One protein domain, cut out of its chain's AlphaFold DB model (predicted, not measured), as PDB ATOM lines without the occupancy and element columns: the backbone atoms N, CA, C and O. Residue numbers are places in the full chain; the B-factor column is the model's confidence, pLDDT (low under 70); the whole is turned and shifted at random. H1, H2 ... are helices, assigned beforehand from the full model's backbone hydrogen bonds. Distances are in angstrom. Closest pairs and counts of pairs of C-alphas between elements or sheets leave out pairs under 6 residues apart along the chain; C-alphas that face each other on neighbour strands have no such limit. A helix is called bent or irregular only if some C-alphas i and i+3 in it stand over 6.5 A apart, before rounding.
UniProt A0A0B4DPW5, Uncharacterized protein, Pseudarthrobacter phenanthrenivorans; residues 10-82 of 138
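Overview. This is residues 10 to 82 of the 138 residues of an uncharacterized protein of Pseudarthrobacter phenanthrenivorans (UniProt A0A0B4DPW5). Four helices make a compact head, and a fifth helix makes an arm: H1 and H2 lie side by side as a hairpin, H3 packs on H1 at a slant, H4 packs crosswise on H3, and residues 72 to 82 of H5 stick out. The printed part has 73 residues with five named helices, H1 to H5 in that order, and no named strand; the class is all helix. It is only just loose, close to compact, with a radius of gyration of the C-alphas of 13.6 A, and spans 45 by 23 by 21 A.

Arrangement. Start at H1, residues 10 to 24; it touches H2, residues 28 to 40, opposite ways at a shallow tilt of 5 degrees, and the closest C-alphas, of Ala 13 and Ala 38, are 4.8 A apart. H1 also touches H3, residues 45 to 52, the same way at a steep tilt of 42 degrees, closest at C-alphas 18 and 51, 5.4 A. H3 touches H4, residues 57 to 64, only just about perpendicular at 71 degrees, closest at C-alphas 46 and 57, 4.3 A. H2 touches H4 as well, closest at C-alphas 32 and 64, 6.5 A. H5, residues 68 to 82, is close to H4 but not clearly touching, closest at C-alphas 62 and 68, 7.0 A. Each O i to N i+4 pair is within hydrogen-bond range in H1, H3, H4 and H5, and 7 of 9 are in H2.

Along the chain. Find C-alpha 10 at (10.561, -70.491, 1.915); from there H1 runs 20.6 A. H2 runs 17.8 A and is only just irregular, with C-alphas 30 and 33 7.0 A apart. H3 and H4 are 10.5 A each. H5 runs 20.5 A to C-alpha 82 at (5.572, -81.124, -40.059).

Size, cuts and confidence. The C-alphas farthest apart, of Arg 12 and Ala 82, are 46.1 A apart. The printed part has no cut, and its four links between helices are tight. Look for pLDDT under 70 at residues 66 to 72 and 80 to 82.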
ATOM      1  N   LEU A  10       9.871 -70.734   3.178       90.25
ATOM      2  CA  LEU A  10      10.561 -70.491   1.915       90.25
ATOM      3  C   LEU A  10      12.076 -70.626   2.081       90.25
ATOM      4  O   LEU A  10      12.719 -71.349   1.317       90.25
ATOM      5  N   THR A  11      12.644 -69.974   3.092       90.56
ATOM      6  CA  THR A  11      14.079 -70.063   3.381       90.56
ATOM      7  C   THR A  11      14.495 -71.500   3.673       90.56
ATOM      8  O   THR A  11      15.498 -71.970   3.129       90.56
ATOM      9  N   ARG A  12      13.698 -72.245   4.452       92.50
ATOM     10  CA  ARG A  12      13.950 -73.675   4.694       92.50
ATOM     11  C   ARG A  12      13.958 -74.473   3.387       92.50
ATOM     12  O   ARG A  12      14.914 -75.204   3.138       92.50
ATOM     13  N   ALA A  13      12.943 -74.306   2.541       91.62
ATOM     14  CA  ALA A  13      12.833 -75.053   1.289       91.62
ATOM     15  C   ALA A  13      13.978 -74.740   0.304       91.62
ATOM     16  O   ALA A  13      14.487 -75.640  -0.362       91.62
ATOM     17  N   LEU A  14      14.442 -73.485   0.240       92.88
ATOM     18  CA  LEU A  14      15.590 -73.101  -0.591       92.88
ATOM     19  C   LEU A  14      16.915 -73.677  -0.072       92.88
ATOM     20  O   LEU A  14      17.754 -74.085  -0.876       92.88
ATOM     21  N   ILE A  15      17.107 -73.741   1.250       93.25
ATOM     22  CA  ILE A  15      18.282 -74.392   1.855       93.25
ATOM     23  C   ILE A  15      18.270 -75.887   1.544       93.25
ATOM     24  O   ILE A  15      19.292 -76.436   1.131       93.25
ATOM     25  N   GLU A  16      17.123 -76.544   1.700       93.06
ATOM     26  CA  GLU A  16      16.984 -77.959   1.364       93.06
ATOM     27  C   GLU A  16      17.291 -78.204  -0.114       93.06
ATOM     28  O   GLU A  16      18.138 -79.044  -0.424       93.06
ATOM     29  N   LEU A  17      16.703 -77.419  -1.023       92.88
ATOM     30  CA  LEU A  17      17.006 -77.497  -2.450       92.88
ATOM     31  C   LEU A  17      18.504 -77.308  -2.717       92.88
ATOM     32  O   LEU A  17      19.086 -78.079  -3.476       92.88
ATOM     33  N   ARG A  18      19.158 -76.347  -2.053       93.06
ATOM     34  CA  ARG A  18      20.600 -76.109  -2.203       93.06
ATOM     35  C   ARG A  18      21.427 -77.319  -1.795       93.06
ATOM     36  O   ARG A  18      22.322 -77.719  -2.535       93.06
ATOM     37  N   VAL A  19      21.147 -77.897  -0.630       93.25
ATOM     38  CA  VAL A  19      21.862 -79.082  -0.136       93.25
ATOM     39  C   VAL A  19      21.681 -80.245  -1.109       93.25
ATOM     40  O   VAL A  19      22.642 -80.936  -1.443       93.25
ATOM     41  N   ARG A  20      20.462 -80.441  -1.618       92.38
ATOM     42  CA  ARG A  20      20.170 -81.513  -2.575       92.38
ATOM     43  C   ARG A  20      20.807 -81.277  -3.938       92.38
ATOM     44  O   ARG A  20      21.333 -82.233  -4.493       92.38
ATOM     45  N   ALA A  21      20.842 -80.042  -4.431       88.94
ATOM     46  CA  ALA A  21      21.539 -79.682  -5.665       88.94
ATOM     47  C   ALA A  21      23.040 -80.004  -5.583       88.94
ATOM     48  O   ALA A  21      23.619 -80.491  -6.548       88.94
ATOM     49  N   VAL A  22      23.662 -79.828  -4.411       89.38
ATOM     50  CA  VAL A  22      25.064 -80.226  -4.187       89.38
ATOM     51  C   VAL A  22      25.237 -81.750  -4.187       89.38
ATOM     52  O   VAL A  22      26.216 -82.248  -4.733       89.38
ATOM     53  N   ILE A  23      24.302 -82.498  -3.592       89.12
ATOM     54  CA  ILE A  23      24.386 -83.966  -3.488       89.12
ATOM     55  C   ILE A  23      24.099 -84.653  -4.831       89.12
ATOM     56  O   ILE A  23      24.796 -85.592  -5.206       89.12
ATOM     57  N   PHE A  24      23.053 -84.217  -5.532       85.81
ATOM     58  CA  PHE A  24      22.536 -84.881  -6.730       85.81
ATOM     59  C   PHE A  24      23.037 -84.257  -8.040       85.81
ATOM     60  O   PHE A  24      22.872 -84.863  -9.100       85.81
ATOM     61  N   GLY A  25      23.657 -83.074  -7.989       81.31
ATOM     62  CA  GLY A  25      24.163 -82.373  -9.169       81.31
ATOM     63  C   GLY A  25      23.075 -82.196 -10.229       81.31
ATOM     64  O   GLY A  25      21.997 -81.682  -9.950       81.31
ATOM     65  N   ASP A  26      23.330 -82.692 -11.441       77.56
ATOM     66  CA  ASP A  26      22.427 -82.545 -12.591       77.56
ATOM     67  C   ASP A  26      21.299 -83.596 -12.658       77.56
ATOM     68  O   ASP A  26      20.578 -83.675 -13.663       77.56
ATOM     69  N   ALA A  27      21.119 -84.429 -11.625       84.12
ATOM     70  CA  ALA A  27      20.081 -85.460 -11.589       84.12
ATOM     71  C   ALA A  27      18.681 -84.858 -11.348       84.12
ATOM     72  O   ALA A  27      18.075 -84.969 -10.282       84.12
ATOM     73  N   LYS A  28      18.136 -84.238 -12.397       78.62
ATOM     74  CA  LYS A  28      16.890 -83.447 -12.399       78.62
ATOM     75  C   LYS A  28      15.687 -84.143 -11.770       78.62
ATOM     76  O   LYS A  28      14.893 -83.493 -11.101       78.62
ATOM     77  N   GLU A  29      15.535 -85.446 -11.989       83.38
ATOM     78  CA  GLU A  29      14.408 -86.214 -11.444       83.38
ATOM     79  C   GLU A  29      14.459 -86.313  -9.915       83.38
ATOM     80  O   GLU A  29      13.418 -86.329  -9.267       83.38
ATOM     81  N   GLN A  30      15.662 -86.309  -9.337       87.25
ATOM     82  CA  GLN A  30      15.879 -86.366  -7.890       87.25
ATOM     83  C   GLN A  30      15.719 -84.986  -7.238       87.25
ATOM     84  O   GLN A  30      15.367 -84.904  -6.062       87.25
ATOM     85  N   LEU A  31      15.935 -83.905  -7.999       90.31
ATOM     86  CA  LEU A  31      15.752 -82.523  -7.542       90.31
ATOM     87  C   LEU A  31      14.307 -82.032  -7.639       90.31
ATOM     88  O   LEU A  31      13.908 -81.184  -6.842       90.31
ATOM     89  N   GLN A  32      13.508 -82.582  -8.560       89.81
ATOM     90  CA  GLN A  32      12.144 -82.118  -8.822       89.81
ATOM     91  C   GLN A  32      11.267 -81.981  -7.559       89.81
ATOM     92  O   GLN A  32      10.662 -80.922  -7.414       89.81
ATOM     93  N   PRO A  33      11.239 -82.937  -6.606       90.75
ATOM     94  CA  PRO A  33      10.413 -82.795  -5.402       90.75
ATOM     95  C   PRO A  33      10.794 -81.586  -4.534       90.75
ATOM     96  O   PRO A  33       9.935 -80.977  -3.904       90.75
ATOM     97  N   TYR A  34      12.079 -81.220  -4.508       92.88
ATOM     98  CA  TYR A  34      12.584 -80.088  -3.726       92.88
ATOM     99  C   TYR A  34      12.351 -78.757  -4.441       92.88
ATOM    100  O   TYR A  34      12.084 -77.746  -3.793       92.88
ATOM    101  N   VAL A  35      12.404 -78.760  -5.775       92.12
ATOM    102  CA  VAL A  35      11.987 -77.607  -6.578       92.12
ATOM    103  C   VAL A  35      10.494 -77.353  -6.385       92.12
ATOM    104  O   VAL A  35      10.113 -76.209  -6.150       92.12
ATOM    105  N   ASP A  36       9.664 -78.397  -6.418       90.19
ATOM    106  CA  ASP A  36       8.221 -78.290  -6.186       90.19
ATOM    107  C   ASP A  36       7.936 -77.759  -4.769       90.19
ATOM    108  O   ASP A  36       7.226 -76.766  -4.626       90.19
ATOM    109  N   ALA A  37       8.593 -78.303  -3.737       90.31
ATOM    110  CA  ALA A  37       8.465 -77.814  -2.361       90.31
ATOM    111  C   ALA A  37       8.879 -76.337  -2.203       90.31
ATOM    112  O   ALA A  37       8.191 -75.562  -1.538       90.31
ATOM    113  N   ALA A  38       9.973 -75.913  -2.845       92.00
ATOM    114  CA  ALA A  38      10.387 -74.510  -2.844       92.00
ATOM    115  C   ALA A  38       9.371 -73.618  -3.574       92.00
ATOM    116  O   ALA A  38       9.062 -72.520  -3.109       92.00
ATOM    117  N   ARG A  39       8.821 -74.082  -4.702       92.31
ATOM    118  CA  ARG A  39       7.800 -73.365  -5.478       92.31
ATOM    119  C   ARG A  39       6.491 -73.216  -4.703       92.31
ATOM    120  O   ARG A  39       5.927 -72.121  -4.729       92.31
ATOM    121  N   ASP A  40       6.061 -74.250  -3.989       88.94
ATOM    122  CA  ASP A  40       4.869 -74.232  -3.133       88.94
ATOM    123  C   ASP A  40       5.053 -73.308  -1.921       88.94
ATOM    124  O   ASP A  40       4.120 -72.611  -1.522       88.94
ATOM    125  N   ALA A  41       6.279 -73.207  -1.396       88.31
ATOM    126  CA  ALA A  41       6.646 -72.227  -0.373       88.31
ATOM    127  C   ALA A  41       6.771 -70.782  -0.909       88.31
ATOM    128  O   ALA A  41       7.033 -69.859  -0.141       88.31
ATOM    129  N   GLY A  42       6.582 -70.563  -2.216       89.69
ATOM    130  CA  GLY A  42       6.574 -69.238  -2.844       89.69
ATOM    131  C   GLY A  42       7.881 -68.826  -3.526       89.69
ATOM    132  O   GLY A  42       7.989 -67.686  -3.985       89.69
ATOM    133  N   ALA A  43       8.871 -69.719  -3.649       91.94
ATOM    134  CA  ALA A  43      10.141 -69.400  -4.298       91.94
ATOM    135  C   ALA A  43       9.913 -68.994  -5.745       91.94
ATOM    136  O   ALA A  43       9.242 -69.699  -6.489       91.94
ATOM    137  N   THR A  44      10.516 -67.904  -6.201       94.12
ATOM    138  CA  THR A  44      10.510 -67.517  -7.616       94.12
ATOM    139  C   THR A  44      11.422 -68.426  -8.446       94.12
ATOM    140  O   THR A  44      12.401 -68.978  -7.950       94.12
ATOM    141  N   TRP A  45      11.171 -68.531  -9.754       93.81
ATOM    142  CA  TRP A  45      12.075 -69.253 -10.665       93.81
ATOM    143  C   TRP A  45      13.492 -68.669 -10.707       93.81
ATOM    144  O   TRP A  45      14.435 -69.382 -11.035       93.81
ATOM    145  N   LYS A  46      13.650 -67.384 -10.363       95.50
ATOM    146  CA  LYS A  46      14.960 -66.747 -10.213       95.50
ATOM    147  C   LYS A  46      15.723 -67.329  -9.020       95.50
ATOM    148  O   LYS A  46      16.869 -67.718  -9.188       95.50
ATOM    149  N   GLN A  47      15.070 -67.456  -7.864       95.25
ATOM    150  CA  GLN A  47      15.678 -68.047  -6.665       95.25
ATOM    151  C   GLN A  47      16.038 -69.522  -6.877       95.25
ATOM    152  O   GLN A  47      17.123 -69.945  -6.496       95.25
ATOM    153  N   VAL A  48      15.174 -70.290  -7.551       94.06
ATOM    154  CA  VAL A  48      15.485 -71.680  -7.936       94.06
ATOM    155  C   VAL A  48      16.725 -71.729  -8.839       94.06
ATOM    156  O   VAL A  48      17.642 -72.499  -8.573       94.06
ATOM    157  N   ALA A  49      16.800 -70.861  -9.857       94.38
ATOM    158  CA  ALA A  49      17.959 -70.791 -10.746       94.38
ATOM    159  C   ALA A  49      19.260 -70.463  -9.998       94.38
ATOM    160  O   ALA A  49      20.282 -71.091 -10.251       94.38
ATOM    161  N   GLU A  50      19.226 -69.508  -9.068       94.00
ATOM    162  CA  GLU A  50      20.388 -69.125  -8.256       94.00
ATOM    163  C   GLU A  50      20.871 -70.272  -7.358       94.00
ATOM    164  O   GLU A  50      22.077 -70.484  -7.215       94.00
ATOM    165  N   VAL A  51      19.944 -71.036  -6.776       92.62
ATOM    166  CA  VAL A  51      20.266 -72.184  -5.920       92.62
ATOM    167  C   VAL A  51      20.895 -73.329  -6.715       92.62
ATOM    168  O   VAL A  51      21.873 -73.921  -6.256       92.62
ATOM    169  N   GLU A  52      20.367 -73.612  -7.904       90.31
ATOM    170  CA  GLU A  52      20.836 -74.692  -8.779       90.31
ATOM    171  C   GLU A  52      22.012 -74.288  -9.685       90.31
ATOM    172  O   GLU A  52      22.539 -75.116 -10.421       90.31
ATOM    173  N   GLY A  53      22.441 -73.021  -9.662       89.38
ATOM    174  CA  GLY A  53      23.519 -72.531 -10.530       89.38
ATOM    175  C   GLY A  53      23.125 -72.415 -12.008       89.38
ATOM    176  O   GLY A  53      23.978 -72.472 -12.893       89.38
ATOM    177  N   LEU A  54      21.835 -72.248 -12.299       90.06
ATOM    178  CA  LEU A  54      21.323 -72.056 -13.652       90.06
ATOM    179  C   LEU A  54      21.426 -70.589 -14.081       90.06
ATOM    180  O   LEU A  54      21.235 -69.664 -13.298       90.06
ATOM    181  N   ALA A  55      21.647 -70.373 -15.380       90.12
ATOM    182  CA  ALA A  55      21.927 -69.044 -15.925       90.12
ATOM    183  C   ALA A  55      20.818 -67.996 -15.695       90.12
ATOM    184  O   ALA A  55      21.106 -66.804 -15.643       90.12
ATOM    185  N   ASN A  56      19.545 -68.404 -15.636       93.81
ATOM    186  CA  ASN A  56      18.415 -67.495 -15.426       93.81
ATOM    187  C   ASN A  56      17.124 -68.252 -15.060       93.81
ATOM    188  O   ASN A  56      17.031 -69.475 -15.180       93.81
ATOM    189  N   ALA A  57      16.089 -67.495 -14.682       91.75
ATOM    190  CA  ALA A  57      14.765 -68.021 -14.343       91.75
ATOM    191  C   ALA A  57      14.101 -68.827 -15.479       91.75
ATOM    192  O   ALA A  57      13.383 -69.789 -15.213       91.75
ATOM    193  N   SER A  58      14.348 -68.468 -16.747       89.69
ATOM    194  CA  SER A  58      13.815 -69.206 -17.902       89.69
ATOM    195  C   SER A  58      14.436 -70.601 -18.004       89.69
ATOM    196  O   SER A  58      13.726 -71.576 -18.244       89.69
ATOM    197  N   SER A  59      15.739 -70.724 -17.737       90.12
ATOM    198  CA  SER A  59      16.442 -72.007 -17.667       90.12
ATOM    199  C   SER A  59      15.876 -72.908 -16.565       90.12
ATOM    200  O   SER A  59      15.605 -74.079 -16.836       90.12
ATOM    201  N   ALA A  60      15.612 -72.369 -15.370       91.31
ATOM    202  CA  ALA A  60      14.980 -73.117 -14.277       91.31
ATOM    203  C   ALA A  60      13.561 -73.578 -14.644       91.31
ATOM    204  O   ALA A  60      13.256 -74.769 -14.588       91.31
ATOM    205  N   HIS A  61      12.715 -72.670 -15.142       89.50
ATOM    206  CA  HIS A  61      11.354 -73.009 -15.568       89.50
ATOM    207  C   HIS A  61      11.327 -74.009 -16.738       89.50
ATOM    208  O   HIS A  61      10.500 -74.915 -16.780       89.50
ATOM    209  N   SER A  62      12.243 -73.892 -17.701       86.25
ATOM    210  CA  SER A  62      12.360 -74.842 -18.813       86.25
ATOM    211  C   SER A  62      12.770 -76.244 -18.348       86.25
ATOM    212  O   SER A  62      12.408 -77.237 -18.992       86.25
ATOM    213  N   THR A  63      13.532 -76.313 -17.255       86.62
ATOM    214  CA  THR A  63      14.078 -77.553 -16.700       86.62
ATOM    215  C   THR A  63      13.070 -78.264 -15.801       86.62
ATOM    216  O   THR A  63      12.867 -79.465 -15.994       86.62
ATOM    217  N   HIS A  64      12.406 -77.519 -14.911       87.56
ATOM    218  CA  HIS A  64      11.565 -78.039 -13.823       87.56
ATOM    219  C   HIS A  64      10.084 -77.648 -13.907       87.56
ATOM    220  O   HIS A  64       9.277 -78.102 -13.103       87.56
ATOM    221  N   GLY A  65       9.695 -76.799 -14.858       82.56
ATOM    222  CA  GLY A  65       8.324 -76.314 -14.963       82.56
ATOM    223  C   GLY A  65       7.316 -77.425 -15.309       82.56
ATOM    224  O   GLY A  65       7.643 -78.353 -16.062       82.56
ATOM    225  N   PRO A  66       6.050 -77.288 -14.865       67.06
ATOM    226  CA  PRO A  66       5.005 -78.322 -14.941       67.06
ATOM    227  C   PRO A  66       4.614 -78.751 -16.368       67.06
ATOM    228  O   PRO A  66       3.843 -79.684 -16.560       67.06
ATOM    229  N   LYS A  67       5.175 -78.114 -17.401       62.88
ATOM    230  CA  LYS A  67       4.851 -78.361 -18.809       62.88
ATOM    231  C   LYS A  67       5.959 -79.040 -19.599       62.88
ATOM    232  O   LYS A  67       5.879 -79.070 -20.821       62.88
ATOM    233  N   LYS A  68       7.002 -79.603 -18.980       61.75
ATOM    234  CA  LYS A  68       8.073 -80.265 -19.752       61.75
ATOM    235  C   LYS A  68       7.550 -81.441 -20.587       61.75
ATOM    236  O   LYS A  68       7.859 -81.517 -21.774       61.75
ATOM    237  N   LYS A  69       6.731 -82.323 -19.996       62.72
ATOM    238  CA  LYS A  69       6.122 -83.462 -20.713       62.72
ATOM    239  C   LYS A  69       5.160 -82.991 -21.805       62.72
ATOM    240  O   LYS A  69       5.270 -83.435 -22.940       62.72
ATOM    241  N   GLU A  70       4.297 -82.031 -21.485       64.94
ATOM    242  CA  GLU A  70       3.324 -81.463 -22.424       64.94
ATOM    243  C   GLU A  70       4.003 -80.707 -23.583       64.94
ATOM    244  O   GLU A  70       3.638 -80.883 -24.740       64.94
ATOM    245  N   ARG A  71       5.059 -79.930 -23.307       64.25
ATOM    246  CA  ARG A  71       5.886 -79.236 -24.309       64.25
ATOM    247  C   ARG A  71       6.612 -80.220 -25.217       64.25
ATOM    248  O   ARG A  71       6.653 -80.000 -26.424       64.25
ATOM    249  N   ASN A  72       7.193 -81.277 -24.650       68.44
ATOM    250  CA  ASN A  72       7.876 -82.305 -25.431       68.44
ATOM    251  C   ASN A  72       6.887 -83.055 -26.330       68.44
ATOM    252  O   ASN A  72       7.193 -83.275 -27.499       68.44
ATOM    253  N   GLU A  73       5.689 -83.365 -25.830       71.50
ATOM    254  CA  GLU A  73       4.643 -83.995 -26.638       71.50
ATOM    255  C   GLU A  73       4.110 -83.045 -27.716       71.50
ATOM    256  O   GLU A  73       4.022 -83.429 -28.876       71.50
ATOM    257  N   LEU A  74       3.875 -81.768 -27.405       73.88
ATOM    258  CA  LEU A  74       3.521 -80.749 -28.397       73.88
ATOM    259  C   LEU A  74       4.605 -80.576 -29.467       73.88
ATOM    260  O   LEU A  74       4.282 -80.421 -30.643       73.88
ATOM    261  N   MET A  75       5.888 -80.617 -29.100       72.06
ATOM    262  CA  MET A  75       6.989 -80.597 -30.068       72.06
ATOM    263  C   MET A  75       7.021 -81.867 -30.921       72.06
ATOM    264  O   MET A  75       7.204 -81.765 -32.134       72.06
ATOM    265  N   ARG A  76       6.794 -83.042 -30.324       76.69
ATOM    266  CA  ARG A  76       6.694 -84.321 -31.041       76.69
ATOM    267  C   ARG A  76       5.533 -84.304 -32.034       76.69
ATOM    268  O   ARG A  76       5.727 -84.650 -33.195       76.69
ATOM    269  N   LEU A  77       4.361 -83.836 -31.609       75.69
ATOM    270  CA  LEU A  77       3.166 -83.682 -32.438       75.69
ATOM    271  C   LEU A  77       3.386 -82.656 -33.554       75.69
ATOM    272  O   LEU A  77       3.022 -82.918 -34.695       75.69
ATOM    273  N   ARG A  78       4.051 -81.528 -33.273       70.81
ATOM    274  CA  ARG A  78       4.438 -80.548 -34.302       70.81
ATOM    275  C   ARG A  78       5.421 -81.130 -35.313       70.81
ATOM    276  O   ARG A  78       5.246 -80.894 -36.501       70.81
ATOM    277  N   GLN A  79       6.419 -81.902 -34.885       71.88
ATOM    278  CA  GLN A  79       7.340 -82.583 -35.805       71.88
ATOM    279  C   GLN A  79       6.635 -83.671 -36.622       71.88
ATOM    280  O   GLN A  79       6.883 -83.790 -37.819       71.88
ATOM    281  N   ALA A  80       5.733 -84.437 -36.006       66.94
ATOM    282  CA  ALA A  80       4.913 -85.427 -36.697       66.94
ATOM    283  C   ALA A  80       3.983 -84.770 -37.730       66.94
ATOM    284  O   ALA A  80       3.880 -85.258 -38.849       66.94
ATOM    285  N   ALA A  81       3.383 -83.623 -37.403       63.72
ATOM    286  CA  ALA A  81       2.567 -82.837 -38.327       63.72
ATOM    287  C   ALA A  81       3.399 -82.141 -39.425       63.72
ATOM    288  O   ALA A  81       2.936 -81.987 -40.554       63.72
ATOM    289  N   ALA A  82       4.635 -81.731 -39.112       63.34
ATOM    290  CA  ALA A  82       5.572 -81.124 -40.059       63.34
ATOM    291  C   ALA A  82       6.187 -82.142 -41.028       63.34
ATOM    292  O   ALA A  82       6.567 -81.769 -42.139       63.34
TER     293      ALA A  82